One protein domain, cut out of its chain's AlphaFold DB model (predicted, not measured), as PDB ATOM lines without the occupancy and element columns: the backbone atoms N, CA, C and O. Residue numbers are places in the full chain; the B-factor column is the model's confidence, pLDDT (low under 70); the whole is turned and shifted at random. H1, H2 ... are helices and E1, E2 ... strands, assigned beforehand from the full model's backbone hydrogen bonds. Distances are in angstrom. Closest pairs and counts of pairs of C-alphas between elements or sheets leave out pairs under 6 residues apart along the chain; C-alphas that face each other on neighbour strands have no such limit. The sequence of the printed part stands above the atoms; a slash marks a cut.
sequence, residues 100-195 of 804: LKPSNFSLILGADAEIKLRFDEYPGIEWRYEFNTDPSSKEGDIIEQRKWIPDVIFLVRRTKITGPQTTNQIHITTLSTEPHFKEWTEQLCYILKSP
ATOM      1  N   LEU A 100     -37.850  34.957 -20.139       86.00
ATOM      2  CA  LEU A 100     -37.790  34.388 -18.795       86.00
ATOM      3  C   LEU A 100     -36.439  33.684 -18.588       86.00
ATOM      4  O   LEU A 100     -36.050  32.861 -19.419       86.00
ATOM      5  N   LYS A 101     -35.722  34.000 -17.501       87.38
ATOM      6  CA  LYS A 101     -34.383  33.459 -17.224       87.38
ATOM      7  C   LYS A 101     -34.310  32.834 -15.832       87.38
ATOM      8  O   LYS A 101     -34.544  33.539 -14.858       87.38
ATOM      9  N   PRO A 102     -33.917  31.558 -15.713       89.62
ATOM     10  CA  PRO A 102     -33.686  30.956 -14.412       89.62
ATOM     11  C   PRO A 102     -32.401  31.500 -13.774       89.62
ATOM     12  O   PRO A 102     -31.364  31.627 -14.434       89.62
ATOM     13  N   SER A 103     -32.444  31.752 -12.469       86.81
ATOM     14  CA  SER A 103     -31.265  32.049 -11.658       86.81
ATOM     15  C   SER A 103     -30.439  30.803 -11.358       86.81
ATOM     16  O   SER A 103     -29.210  30.898 -11.259       86.81
ATOM     17  N   ASN A 104     -31.065  29.623 -11.336       87.12
ATOM     18  CA  ASN A 104     -30.372  28.340 -11.367       87.12
ATOM     19  C   ASN A 104     -30.949  27.417 -12.446       87.12
ATOM     20  O   ASN A 104     -32.156  27.201 -12.481       87.12
ATOM     21  N   PHE A 105     -30.072  26.844 -13.271       93.25
ATOM     22  CA  PHE A 105     -30.403  25.809 -14.248       93.25
ATOM     23  C   PHE A 105     -29.386  24.677 -14.103       93.25
ATOM     24  O   PHE A 105     -28.209  24.840 -14.443       93.25
ATOM     25  N   SER A 106     -29.830  23.555 -13.535       91.81
ATOM     26  CA  SER A 106     -28.986  22.393 -13.253       91.81
ATOM     27  C   SER A 106     -29.527  21.136 -13.921       91.81
ATOM     28  O   SER A 106     -30.734  20.901 -13.917       91.81
ATOM     29  N   LEU A 107     -28.620  20.321 -14.444       92.06
ATOM     30  CA  LEU A 107     -28.891  19.013 -15.017       92.06
ATOM     31  C   LEU A 107     -28.222  17.937 -14.170       92.06
ATOM     32  O   LEU A 107     -27.058  18.080 -13.789       92.06
ATOM     33  N   ILE A 108     -28.939  16.857 -13.904       88.44
ATOM     34  CA  ILE A 108     -28.420  15.664 -13.246       88.44
ATOM     35  C   ILE A 108     -28.855  14.486 -14.101       88.44
ATOM     36  O   ILE A 108     -30.042  14.310 -14.356       88.44
ATOM     37  N   LEU A 109     -27.900  13.699 -14.583       84.69
ATOM     38  CA  LEU A 109     -28.172  12.533 -15.411       84.69
ATOM     39  C   LEU A 109     -27.505  11.308 -14.787       84.69
ATOM     40  O   LEU A 109     -26.281  11.231 -14.711       84.69
ATOM     41  N   GLY A 110     -28.329  10.372 -14.330       78.38
ATOM     42  CA  GLY A 110     -27.946   9.151 -13.627       78.38
ATOM     43  C   GLY A 110     -29.190   8.323 -13.306       78.38
ATOM     44  O   GLY A 110     -30.186   8.429 -14.019       78.38
ATOM     45  N   ALA A 111     -29.158   7.555 -12.210       70.00
ATOM     46  CA  ALA A 111     -30.304   6.753 -11.768       70.00
ATOM     47  C   ALA A 111     -31.563   7.605 -11.496       70.00
ATOM     48  O   ALA A 111     -32.656   7.217 -11.900       70.00
ATOM     49  N   ASP A 112     -31.373   8.782 -10.892       71.44
ATOM     50  CA  ASP A 112     -32.408   9.783 -10.619       71.44
ATOM     51  C   ASP A 112     -32.187  11.003 -11.526       71.44
ATOM     52  O   ASP A 112     -31.732  12.060 -11.085       71.44
ATOM     53  N   ALA A 113     -32.407  10.836 -12.832       82.56
ATOM     54  CA  ALA A 113     -32.198  11.917 -13.787       82.56
ATOM     55  C   ALA A 113     -33.170  13.076 -13.504       82.56
ATOM     56  O   ALA A 113     -34.378  12.881 -13.418       82.56
ATOM     57  N   GLU A 114     -32.661  14.297 -13.357       87.69
ATOM     58  CA  GLU A 114     -33.480  15.455 -13.013       87.69
ATOM     59  C   GLU A 114     -32.969  16.769 -13.623       87.69
ATOM     60  O   GLU A 114     -31.767  17.003 -13.767       87.69
ATOM     61  N   ILE A 115     -33.903  17.659 -13.959       90.19
ATOM     62  CA  ILE A 115     -33.631  19.049 -14.338       90.19
ATOM     63  C   ILE A 115     -34.181  19.964 -13.255       90.19
ATOM     64  O   ILE A 115     -35.364  19.886 -12.923       90.19
ATOM     65  N   LYS A 116     -33.343  20.861 -12.732       90.75
ATOM     66  CA  LYS A 116     -33.721  21.822 -11.689       90.75
ATOM     67  C   LYS A 116     -33.689  23.242 -12.220       90.75
ATOM     68  O   LYS A 116     -32.657  23.686 -12.729       90.75
ATOM     69  N   LEU A 117     -34.793  23.958 -12.032       89.88
ATOM     70  CA  LEU A 117     -34.925  25.376 -12.350       89.88
ATOM     71  C   LEU A 117     -35.310  26.176 -11.101       89.88
ATOM     72  O   LEU A 117     -36.193  25.777 -10.340       89.88
ATOM     73  N   ARG A 118     -34.674  27.335 -10.918       85.38
ATOM     74  CA  ARG A 118     -35.113  28.385  -9.982       85.38
ATOM     75  C   ARG A 118     -35.178  29.718 -10.699       85.38
ATOM     76  O   ARG A 118     -34.335  29.979 -11.554       85.38
ATOM     77  N   PHE A 119     -36.139  30.546 -10.317       82.62
ATOM     78  CA  PHE A 119     -36.371  31.877 -10.871       82.62
ATOM     79  C   PHE A 119     -36.372  32.884  -9.721       82.62
ATOM     80  O   PHE A 119     -36.966  32.614  -8.677       82.62
ATOM     81  N   ASP A 120     -35.698  34.020  -9.895       77.31
ATOM     82  CA  ASP A 120     -35.596  35.035  -8.835       77.31
ATOM     83  C   ASP A 120     -36.947  35.715  -8.572       77.31
ATOM     84  O   ASP A 120     -37.210  36.157  -7.457       77.31
ATOM     85  N   GLU A 121     -37.831  35.726  -9.574       71.44
ATOM     86  CA  GLU A 121     -39.215  36.193  -9.480       71.44
ATOM     87  C   GLU A 121     -40.087  35.307  -8.570       71.44
ATOM     88  O   GLU A 121     -41.138  35.748  -8.110       71.44
ATOM     89  N   TYR A 122     -39.643  34.077  -8.284       68.69
ATOM     90  CA  TYR A 122     -40.349  33.094  -7.458       68.69
ATOM     91  C   TYR A 122     -39.432  32.547  -6.349       68.69
ATOM     92  O   TYR A 122     -39.061  31.363  -6.353       68.69
ATOM     93  N   PRO A 123     -39.036  33.394  -5.380       64.75
ATOM     94  CA  PRO A 123     -38.095  33.002  -4.343       64.75
ATOM     95  C   PRO A 123     -38.675  31.872  -3.482       64.75
ATOM     96  O   PRO A 123     -39.806  31.936  -3.007       64.75
ATOM     97  N   GLY A 124     -37.879  30.825  -3.260       66.75
ATOM     98  CA  GLY A 124     -38.285  29.677  -2.445       66.75
ATOM     99  C   GLY A 124     -39.100  28.609  -3.184       66.75
ATOM    100  O   GLY A 124     -39.563  27.673  -2.528       66.75
ATOM    101  N   ILE A 125     -39.249  28.711  -4.511       72.31
ATOM    102  CA  ILE A 125     -39.813  27.654  -5.362       72.31
ATOM    103  C   ILE A 125     -38.713  27.052  -6.247       72.31
ATOM    104  O   ILE A 125     -37.926  27.769  -6.867       72.31
ATOM    105  N   GLU A 126     -38.649  25.722  -6.304       80.56
ATOM    106  CA  GLU A 126     -37.777  24.977  -7.216       80.56
ATOM    107  C   GLU A 126     -38.617  24.034  -8.084       80.56
ATOM    108  O   GLU A 126     -39.354  23.189  -7.574       80.56
ATOM    109  N   TRP A 127     -38.490  24.169  -9.403       86.38
ATOM    110  CA  TRP A 127     -39.103  23.251 -10.361       86.38
ATOM    111  C   TRP A 127     -38.130  22.107 -10.622       86.38
ATOM    112  O   TRP A 127     -36.994  22.347 -11.044       86.38
ATOM    113  N   ARG A 128     -38.573  20.876 -10.368       84.81
ATOM    114  CA  ARG A 128     -37.812  19.647 -10.603       84.81
ATOM    115  C   ARG A 128     -38.531  18.781 -11.621       84.81
ATOM    116  O   ARG A 128     -39.610  18.264 -11.349       84.81
ATOM    117  N   TYR A 129     -37.919  18.605 -12.781       85.31
ATOM    118  CA  TYR A 129     -38.370  17.645 -13.782       85.31
ATOM    119  C   TYR A 129     -37.604  16.356 -13.539       85.31
ATOM    120  O   TYR A 129     -36.404  16.322 -13.787       85.31
ATOM    121  N   GLU A 130     -38.269  15.342 -13.007       81.75
ATOM    122  CA  GLU A 130     -37.673  14.069 -12.613       81.75
ATOM    123  C   GLU A 130     -38.015  12.994 -13.649       81.75
ATOM    124  O   GLU A 130     -39.175  12.758 -13.995       81.75
ATOM    125  N   PHE A 131     -36.980  12.335 -14.145       76.94
ATOM    126  CA  PHE A 131     -37.035  11.321 -15.180       76.94
ATOM    127  C   PHE A 131     -36.714   9.976 -14.520       76.94
ATOM    128  O   PHE A 131     -35.709   9.841 -13.826       76.94
ATOM    129  N   ASN A 132     -37.570   8.977 -14.753       66.69
ATOM    130  CA  ASN A 132     -37.430   7.598 -14.276       66.69
ATOM    131  C   ASN A 132     -37.654   7.374 -12.764       66.69
ATOM    132  O   ASN A 132     -37.027   6.514 -12.149       66.69
ATOM    133  N   THR A 133     -38.589   8.104 -12.161       62.12
ATOM    134  CA  THR A 133     -39.043   7.842 -10.785       62.12
ATOM    135  C   THR A 133     -40.411   7.171 -10.819       62.12
ATOM    136  O   THR A 133     -41.315   7.673 -11.490       62.12
ATOM    137  N   ASP A 134     -40.580   6.044 -10.113       62.28
ATOM    138  CA  ASP A 134     -41.903   5.434  -9.942       62.28
ATOM    139  C   ASP A 134     -42.814   6.476  -9.284       62.28
ATOM    140  O   ASP A 134     -42.529   6.918  -8.162       62.28
ATOM    141  N   PRO A 135     -43.900   6.895  -9.949       57.84
ATOM    142  CA  PRO A 135     -44.772   7.898  -9.387       57.84
ATOM    143  C   PRO A 135     -45.364   7.501  -8.034       57.84
ATOM    144  O   PRO A 135     -45.685   8.386  -7.253       57.84
ATOM    145  N   SER A 136     -45.518   6.213  -7.743       57.41
ATOM    146  CA  SER A 136     -46.069   5.733  -6.473       57.41
ATOM    147  C   SER A 136     -45.099   5.853  -5.287       57.41
ATOM    148  O   SER A 136     -45.520   5.746  -4.140       57.41
ATOM    149  N   SER A 137     -43.812   6.116  -5.542       55.88
ATOM    150  CA  SER A 137     -42.748   6.071  -4.527       55.88
ATOM    151  C   SER A 137     -42.525   7.367  -3.731       55.88
ATOM    152  O   SER A 137     -41.695   7.374  -2.822       55.88
ATOM    153  N   LYS A 138     -43.229   8.468  -4.044       60.09
ATOM    154  CA  LYS A 138     -43.026   9.775  -3.386       60.09
ATOM    155  C   LYS A 138     -44.269  10.279  -2.652       60.09
ATOM    156  O   LYS A 138     -45.360  10.284  -3.215       60.09
ATOM    157  N   GLU A 139     -44.068  10.758  -1.423       54.09
ATOM    158  CA  GLU A 139     -45.076  11.475  -0.629       54.09
ATOM    159  C   GLU A 139     -45.425  12.829  -1.268       54.09
ATOM    160  O   GLU A 139     -44.537  13.597  -1.646       54.09
ATOM    161  N   GLY A 140     -46.722  13.129  -1.363       58.00
ATOM    162  CA  GLY A 140     -47.262  14.393  -1.866       58.00
ATOM    163  C   GLY A 140     -48.507  14.190  -2.729       58.00
ATOM    164  O   GLY A 140     -48.625  13.189  -3.438       58.00
ATOM    165  N   ASP A 141     -49.424  15.155  -2.694       54.19
ATOM    166  CA  ASP A 141     -50.656  15.084  -3.477       54.19
ATOM    167  C   ASP A 141     -50.348  15.194  -4.978       54.19
ATOM    168  O   ASP A 141     -49.597  16.071  -5.425       54.19
ATOM    169  N   ILE A 142     -50.920  14.283  -5.770       58.75
ATOM    170  CA  ILE A 142     -50.933  14.402  -7.230       58.75
ATOM    171  C   ILE A 142     -51.960  15.472  -7.573       58.75
ATOM    172  O   ILE A 142     -53.147  15.306  -7.317       58.75
ATOM    173  N   ILE A 143     -51.489  16.564  -8.163       57.41
ATOM    174  CA  ILE A 143     -52.329  17.720  -8.481       57.41
ATOM    175  C   ILE A 143     -52.819  17.626  -9.926       57.41
ATOM    176  O   ILE A 143     -53.909  18.093 -10.249       57.41
ATOM    177  N   GLU A 144     -52.010  17.036 -10.812       64.50
ATOM    178  CA  GLU A 144     -52.271  17.080 -12.247       64.50
ATOM    179  C   GLU A 144     -51.525  15.988 -13.025       64.50
ATOM    180  O   GLU A 144     -50.426  15.576 -12.640       64.50
ATOM    181  N   GLN A 145     -52.094  15.562 -14.157       62.56
ATOM    182  CA  GLN A 145     -51.430  14.721 -15.156       62.56
ATOM    183  C   GLN A 145     -51.331  15.479 -16.484       62.56
ATOM    184  O   GLN A 145     -52.293  16.124 -16.890       62.56
ATOM    185  N   ARG A 146     -50.185  15.396 -17.167       63.53
ATOM    186  CA  ARG A 146     -49.908  16.102 -18.430       63.53
ATOM    187  C   ARG A 146     -49.254  15.178 -19.455       63.53
ATOM    188  O   ARG A 146     -48.502  14.281 -19.083       63.53
ATOM    189  N   LYS A 147     -49.492  15.412 -20.750       63.50
ATOM    190  CA  LYS A 147     -48.842  14.694 -21.866       63.50
ATOM    191  C   LYS A 147     -48.080  15.666 -22.769       63.50
ATOM    192  O   LYS A 147     -48.604  16.145 -23.767       63.50
ATOM    193  N   TRP A 148     -46.835  15.972 -22.416       63.25
ATOM    194  CA  TRP A 148     -46.003  16.905 -23.191       63.25
ATOM    195  C   TRP A 148     -45.261  16.270 -24.362       63.25
ATOM    196  O   TRP A 148     -44.941  16.952 -25.333       63.25
ATOM    197  N   ILE A 149     -44.976  14.974 -24.259       63.66
ATOM    198  CA  ILE A 149     -44.348  14.169 -25.304       63.66
ATOM    199  C   ILE A 149     -45.343  13.046 -25.625       63.66
ATOM    200  O   ILE A 149     -45.913  12.480 -24.684       63.66
ATOM    201  N   PRO A 150     -45.592  12.731 -26.912       59.03
ATOM    202  CA  PRO A 150     -46.415  11.586 -27.284       59.03
ATOM    203  C   PRO A 150     -45.967  10.333 -26.524       59.03
ATOM    204  O   PRO A 150     -44.773  10.078 -26.400       59.03
ATOM    205  N   ASP A 151     -46.927   9.591 -25.972       61.78
ATOM    206  CA  ASP A 151     -46.701   8.350 -25.216       61.78
ATOM    207  C   ASP A 151     -45.968   8.495 -23.864       61.78
ATOM    208  O   ASP A 151     -45.633   7.495 -23.230       61.78
ATOM    209  N   VAL A 152     -45.784   9.725 -23.362       64.06
ATOM    210  CA  VAL A 152     -45.153   9.999 -22.061       64.06
ATOM    211  C   VAL A 152     -46.106  10.780 -21.154       64.06
ATOM    212  O   VAL A 152     -46.517  11.900 -21.463       64.06
ATOM    213  N   ILE A 153     -46.437  10.199 -19.997       65.88
ATOM    214  CA  ILE A 153     -47.258  10.852 -18.968       65.88
ATOM    215  C   ILE A 153     -46.337  11.532 -17.952       65.88
ATOM    216  O   ILE A 153     -45.408  10.915 -17.422       65.88
ATOM    217  N   PHE A 154     -46.618  12.800 -17.680       68.94
ATOM    218  CA  PHE A 154     -45.993  13.617 -16.652       68.94
ATOM    219  C   PHE A 154     -46.973  13.816 -15.500       68.94
ATOM    220  O   PHE A 154     -48.138  14.145 -15.712       68.94
ATOM    221  N   LEU A 155     -46.502  13.627 -14.275       69.06
ATOM    222  CA  LEU A 155     -47.300  13.776 -13.062       69.06
ATOM    223  C   LEU A 155     -46.774  14.954 -12.263       69.06
ATOM    224  O   LEU A 155     -45.598  14.973 -11.901       69.06
ATOM    225  N   VAL A 156     -47.644  15.926 -11.996       69.50
ATOM    226  CA  VAL A 156     -47.298  17.151 -11.274       69.50
ATOM    227  C   VAL A 156     -47.674  16.998  -9.803       69.50
ATOM    228  O   VAL A 156     -48.827  16.718  -9.466       69.50
ATOM    229  N   ARG A 157     -46.694  17.202  -8.921       70.88
ATOM    230  CA  ARG A 157     -46.839  17.143  -7.460       70.88
ATOM    231  C   ARG A 157     -46.232  18.367  -6.804       70.88
ATOM    232  O   ARG A 157     -45.270  18.938  -7.323       70.88
ATOM    233  N   ARG A 158     -46.732  18.723  -5.620       66.38
ATOM    234  CA  ARG A 158     -46.088  19.714  -4.747       66.38
ATOM    235  C   ARG A 158     -45.706  19.090  -3.422       66.38
ATOM    236  O   ARG A 158     -46.513  18.415  -2.796       66.38
ATOM    237  N   THR A 159     -44.481  19.354  -2.989       66.06
ATOM    238  CA  THR A 159     -43.988  18.912  -1.685       66.06
ATOM    239  C   THR A 159     -43.347  20.080  -0.942       66.06
ATOM    240  O   THR A 159     -42.823  21.031  -1.537       66.06
ATOM    241  N   LYS A 160     -43.408  20.012   0.387       59.53
ATOM    242  CA  LYS A 160     -42.752  20.957   1.289       59.53
ATOM    243  C   LYS A 160     -41.582  20.249   1.951       59.53
ATOM    244  O   LYS A 160     -41.789  19.326   2.732       59.53
ATOM    245  N   ILE A 161     -40.356  20.699   1.688       55.53
ATOM    246  CA  ILE A 161     -39.192  20.153   2.392       55.53
ATOM    247  C   ILE A 161     -39.019  20.874   3.731       55.53
ATOM    248  O   ILE A 161     -38.816  22.092   3.792       55.53
ATOM    249  N   THR A 162     -39.068  20.109   4.819       43.50
ATOM    250  CA  THR A 162     -38.790  20.556   6.188       43.50
ATOM    251  C   THR A 162     -37.278  20.607   6.435       43.50
ATOM    252  O   THR A 162     -36.656  19.663   6.910       43.50
ATOM    253  N   GLY A 163     -36.662  21.746   6.106       44.19
ATOM    254  CA  GLY A 163     -35.249  22.042   6.371       44.19
ATOM    255  C   GLY A 163     -35.014  23.497   6.811       44.19
ATOM    256  O   GLY A 163     -35.957  24.291   6.872       44.19
ATOM    257  N   PRO A 164     -33.762  23.901   7.120       34.97
ATOM    258  CA  PRO A 164     -33.443  25.260   7.579       34.97
ATOM    259  C   PRO A 164     -33.831  26.360   6.574       34.97
ATOM    260  O   PRO A 164     -34.033  27.500   6.987       34.97
ATOM    261  N   GLN A 165     -34.064  26.024   5.302       43.97
ATOM    262  CA  GLN A 165     -34.813  26.838   4.341       43.97
ATOM    263  C   GLN A 165     -36.021  26.027   3.856       43.97
ATOM    264  O   GLN A 165     -35.863  25.018   3.172       43.97
ATOM    265  N   THR A 166     -37.227  26.433   4.249       50.03
ATOM    266  CA  THR A 166     -38.471  25.844   3.743       50.03
ATOM    267  C   THR A 166     -38.592  26.233   2.275       50.03
ATOM    268  O   THR A 166     -38.733  27.415   1.972       50.03
ATOM    269  N   THR A 167     -38.487  25.257   1.377       55.94
ATOM    270  CA  THR A 167     -38.548  25.474  -0.076       55.94
ATOM    271  C   THR A 167     -39.688  24.624  -0.620       55.94
ATOM    272  O   THR A 167     -39.766  23.435  -0.300       55.94
ATOM    273  N   ASN A 168     -40.574  25.228  -1.408       60.97
ATOM    274  CA  ASN A 168     -41.625  24.500  -2.108       60.97
ATOM    275  C   ASN A 168     -41.031  23.884  -3.372       60.97
ATOM    276  O   ASN A 168     -40.317  24.558  -4.117       60.97
ATOM    277  N   GLN A 169     -41.329  22.613  -3.614       67.94
ATOM    278  CA  GLN A 169     -40.882  21.924  -4.819       67.94
ATOM    279  C   GLN A 169     -42.074  21.540  -5.673       67.94
ATOM    280  O   GLN A 169     -43.052  20.988  -5.172       67.94
ATOM    281  N   ILE A 170     -41.977  21.847  -6.965       66.88
ATOM    282  CA  ILE A 170     -42.895  21.339  -7.979       66.88
ATOM    283  C   ILE A 170     -42.163  20.198  -8.667       66.88
ATOM    284  O   ILE A 170     -41.220  20.433  -9.424       66.88
ATOM    285  N   HIS A 171     -42.576  18.971  -8.362       70.25
ATOM    286  CA  HIS A 171     -42.046  17.781  -9.008       70.25
ATOM    287  C   HIS A 171     -42.894  17.469 -10.222       70.25
ATOM    288  O   HIS A 171     -44.122  17.417 -10.140       70.25
ATOM    289  N   ILE A 172     -42.226  17.242 -11.338       70.19
ATOM    290  CA  ILE A 172     -42.845  16.758 -12.551       70.19
ATOM    291  C   ILE A 172     -42.168  15.442 -12.893       70.19
ATOM    292  O   ILE A 172     -41.047  15.432 -13.395       70.19
ATOM    293  N   THR A 173     -42.835  14.341 -12.572       68.50
ATOM    294  CA  THR A 173     -42.267  12.997 -12.672       68.50
ATOM    295  C   THR A 173     -42.759  12.294 -13.928       68.50
ATOM    296  O   THR A 173     -43.949  12.350 -14.241       68.50
ATOM    297  N   THR A 174     -41.873  11.580 -14.619       70.19
ATOM    298  CA  THR A 174     -42.253  10.734 -15.752       70.19
ATOM    299  C   THR A 174     -41.400   9.465 -15.877       70.19
ATOM    300  O   THR A 174     -40.201   9.480 -15.596       70.19
ATOM    301  N   LEU A 175     -42.002   8.365 -16.351       67.00
ATOM    302  CA  LEU A 175     -41.282   7.186 -16.845       67.00
ATOM    303  C   LEU A 175     -40.870   7.461 -18.301       67.00
ATOM    304  O   LEU A 175     -41.686   7.384 -19.215       67.00
ATOM    305  N   SER A 176     -39.618   7.844 -18.528       69.44
ATOM    306  CA  SER A 176     -39.117   8.310 -19.834       69.44
ATOM    307  C   SER A 176     -37.683   7.827 -20.069       69.44
ATOM    308  O   SER A 176     -37.141   7.233 -19.154       69.44
ATOM    309  N   THR A 177     -37.091   8.026 -21.263       73.94
ATOM    310  CA  THR A 177     -35.737   7.552 -21.662       73.94
ATOM    311  C   THR A 177     -34.695   8.692 -21.741       73.94
ATOM    312  O   THR A 177     -35.070   9.862 -21.763       73.94
ATOM    313  N   GLU A 178     -33.384   8.392 -21.762       77.19
ATOM    314  CA  GLU A 178     -32.307   9.403 -21.905       77.19
ATOM    315  C   GLU A 178     -32.539  10.363 -23.100       77.19
ATOM    316  O   GLU A 178     -32.363  11.572 -22.926       77.19
ATOM    317  N   PRO A 179     -32.998   9.903 -24.284       80.88
ATOM    318  CA  PRO A 179     -33.437  10.788 -25.364       80.88
ATOM    319  C   PRO A 179     -34.485  11.831 -24.957       80.88
ATOM    320  O   PRO A 179     -34.347  12.990 -25.336       80.88
ATOM    321  N   HIS A 180     -35.484  11.466 -24.146       79.12
ATOM    322  CA  HIS A 180     -36.511  12.409 -23.683       79.12
ATOM    323  C   HIS A 180     -35.917  13.473 -22.749       79.12
ATOM    324  O   HIS A 180     -36.292  14.640 -22.834       79.12
ATOM    325  N   PHE A 181     -34.950  13.105 -21.899       84.31
ATOM    326  CA  PHE A 181     -34.206  14.067 -21.078       84.31
ATOM    327  C   PHE A 181     -33.426  15.066 -21.946       84.31
ATOM    328  O   PHE A 181     -33.460  16.275 -21.694       84.31
ATOM    329  N   LYS A 182     -32.744  14.569 -22.989       86.88
ATOM    330  CA  LYS A 182     -31.990  15.409 -23.929       86.88
ATOM    331  C   LYS A 182     -32.919  16.360 -24.686       86.88
ATOM    332  O   LYS A 182     -32.701  17.569 -24.659       86.88
ATOM    333  N   GLU A 183     -34.001  15.842 -25.261       84.50
ATOM    334  CA  GLU A 183     -35.001  16.643 -25.975       84.50
ATOM    335  C   GLU A 183     -35.620  17.719 -25.072       84.50
ATOM    336  O   GLU A 183     -35.729  18.886 -25.461       84.50
ATOM    337  N   TRP A 184     -35.968  17.366 -23.831       84.94
ATOM    338  CA  TRP A 184     -36.521  18.320 -22.870       84.94
ATOM    339  C   TRP A 184     -35.513  19.408 -22.485       84.94
ATOM    340  O   TRP A 184     -35.850  20.591 -22.428       84.94
ATOM    341  N   THR A 185     -34.247  19.034 -22.293       88.88
ATOM    342  CA  THR A 185     -33.162  19.988 -22.029       88.88
ATOM    343  C   THR A 185     -32.997  20.981 -23.179       88.88
ATOM    344  O   THR A 185     -32.905  22.189 -22.947       88.88
ATOM    345  N   GLU A 186     -33.003  20.502 -24.424       89.12
ATOM    346  CA  GLU A 186     -32.905  21.335 -25.626       89.12
ATOM    347  C   GLU A 186     -34.077  22.314 -25.752       89.12
ATOM    348  O   GLU A 186     -33.881  23.496 -26.062       89.12
ATOM    349  N   GLN A 187     -35.295  21.843 -25.470       86.38
ATOM    350  CA  GLN A 187     -36.499  22.673 -25.428       86.38
ATOM    351  C   GLN A 187     -36.329  23.818 -24.423       86.38
ATOM    352  O   GLN A 187     -36.479  24.987 -24.794       86.38
ATOM    353  N   LEU A 188     -35.949  23.501 -23.182       89.56
ATOM    354  CA  LEU A 188     -35.750  24.488 -22.120       89.56
ATOM    355  C   LEU A 188     -34.640  25.486 -22.466       89.56
ATOM    356  O   LEU A 188     -34.842  26.694 -22.331       89.56
ATOM    357  N   CYS A 189     -33.506  25.019 -22.997       89.81
ATOM    358  CA  CYS A 189     -32.421  25.892 -23.452       89.81
ATOM    359  C   CYS A 189     -32.893  26.859 -24.552       89.81
ATOM    360  O   CYS A 189     -32.573  28.053 -24.523       89.81
ATOM    361  N   TYR A 190     -33.704  26.379 -25.501       88.25
ATOM    362  CA  TYR A 190     -34.256  27.206 -26.574       88.25
ATOM    363  C   TYR A 190     -35.234  28.276 -26.063       88.25
ATOM    364  O   TYR A 190     -35.190  29.417 -26.543       88.25
ATOM    365  N   ILE A 191     -36.134  27.903 -25.145       89.38
ATOM    366  CA  ILE A 191     -37.200  28.767 -24.616       89.38
ATOM    367  C   ILE A 191     -36.613  29.816 -23.670       89.38
ATOM    368  O   ILE A 191     -36.850  31.009 -23.857       89.38
ATOM    369  N   LEU A 192     -35.809  29.381 -22.699       89.19
ATOM    370  CA  LEU A 192     -35.285  30.230 -21.626       89.19
ATOM    371  C   LEU A 192     -34.081  31.072 -22.074       89.19
ATOM    372  O   LEU A 192     -33.744  32.062 -21.427       89.19
ATOM    373  N   LYS A 193     -33.412  30.694 -23.178       87.50
ATOM    374  CA  LYS A 193     -32.162  31.326 -23.645       87.50
ATOM    375  C   LYS A 193     -31.144  31.519 -22.509       87.50
ATOM    376  O   LYS A 193     -30.496  32.566 -22.418       87.50
ATOM    377  N   SER A 194     -31.042  30.531 -21.628       86.88
ATOM    378  CA  SER A 194     -30.164  30.567 -20.463       86.88
ATOM    379  C   SER A 194     -29.214  29.374 -20.514       86.88
ATOM    380  O   SER A 194     -29.689  28.268 -20.789       86.88
ATOM    381  N   PRO A 195     -27.901  29.575 -20.292       87.62
ATOM    382  CA  PRO A 195     -26.951  28.475 -20.243       87.62
ATOM    383  C   PRO A 195     -27.214  27.596 -19.019       87.62
ATOM    384  O   PRO A 195     -27.631  28.071 -17.957       87.62
TER     385      PRO A 195
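AT A GLANCE: This is residues 100 to 195 of the 804 residues of the protein "FBA_2 domain-containing protein" of Caenorhabditis tropicalis (UniProt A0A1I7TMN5). A single twisted sheet of six strands curls round one helix, H1, which covers one face of it and comes closest to E1, E2 and E3. The sheet is two three-strand meanders, each strand the antiparallel neighbour of the one before, E1 E2 E3 and E4 E5 E6, joined side by side through parallel E3 and E6. The printed part has 96 residues, with six named strands followed by one named helix; the sheet's order is E1 E2 E3 E6 E5 E4, mixed, and the class is mixed, helices and strands, in two layers. It is compact, with a radius of gyration of the C-alphas of 13.3 A, and spans 37 by 33 by 24 A.

IN THESE COORDINATES: Find C-alpha 104 at (-30.372, 28.340, -11.367), where E1, residues 104 to 109, begins. Next come E2, residues 113 to 118, and E3, residues 125 to 131, 19.3 A long. Go on to E4, residues 142 to 149, 19.2 A; E5, residues 152 to 161, 27.1 A; and E6, residues 167 to 174, 21.8 A. H1, residues 178 to 192, runs 21.0 A to C-alpha 192 at (-35.285, 30.230, -21.626).

HOW THE PARTS SIT: Start at edge strand E1: it forms a hairpin with E2, where N 106 and O 116 are 2.9 A apart. In the hairpin of E2 and E3, look at N 115 and O 129, 2.8 A. E3 and E6 are parallel at 21 degrees, with N 128 and O 170 at 2.8 A. E6 and E5 form a hairpin, with N 171 and O 157 at 2.9 A, and so do E5 and edge strand E4, with N 154 and O 146 at 2.8 A. H1 is on the sheet; its closest C-alphas to E3 are those of Phe 181 and Phe 131, 7.1 A. Every O i to N i+4 pair in H1 is within hydrogen-bond range. E1 and E4 are apart.

THE WHOLE: The C-alphas farthest apart are those of Pro 150 and Pro 164, 39.6 A. The printed part has no cut and no long link. Its mean pLDDT is 73.0; 44 residues are under 70, among them 132 to 156 and 158 to 170.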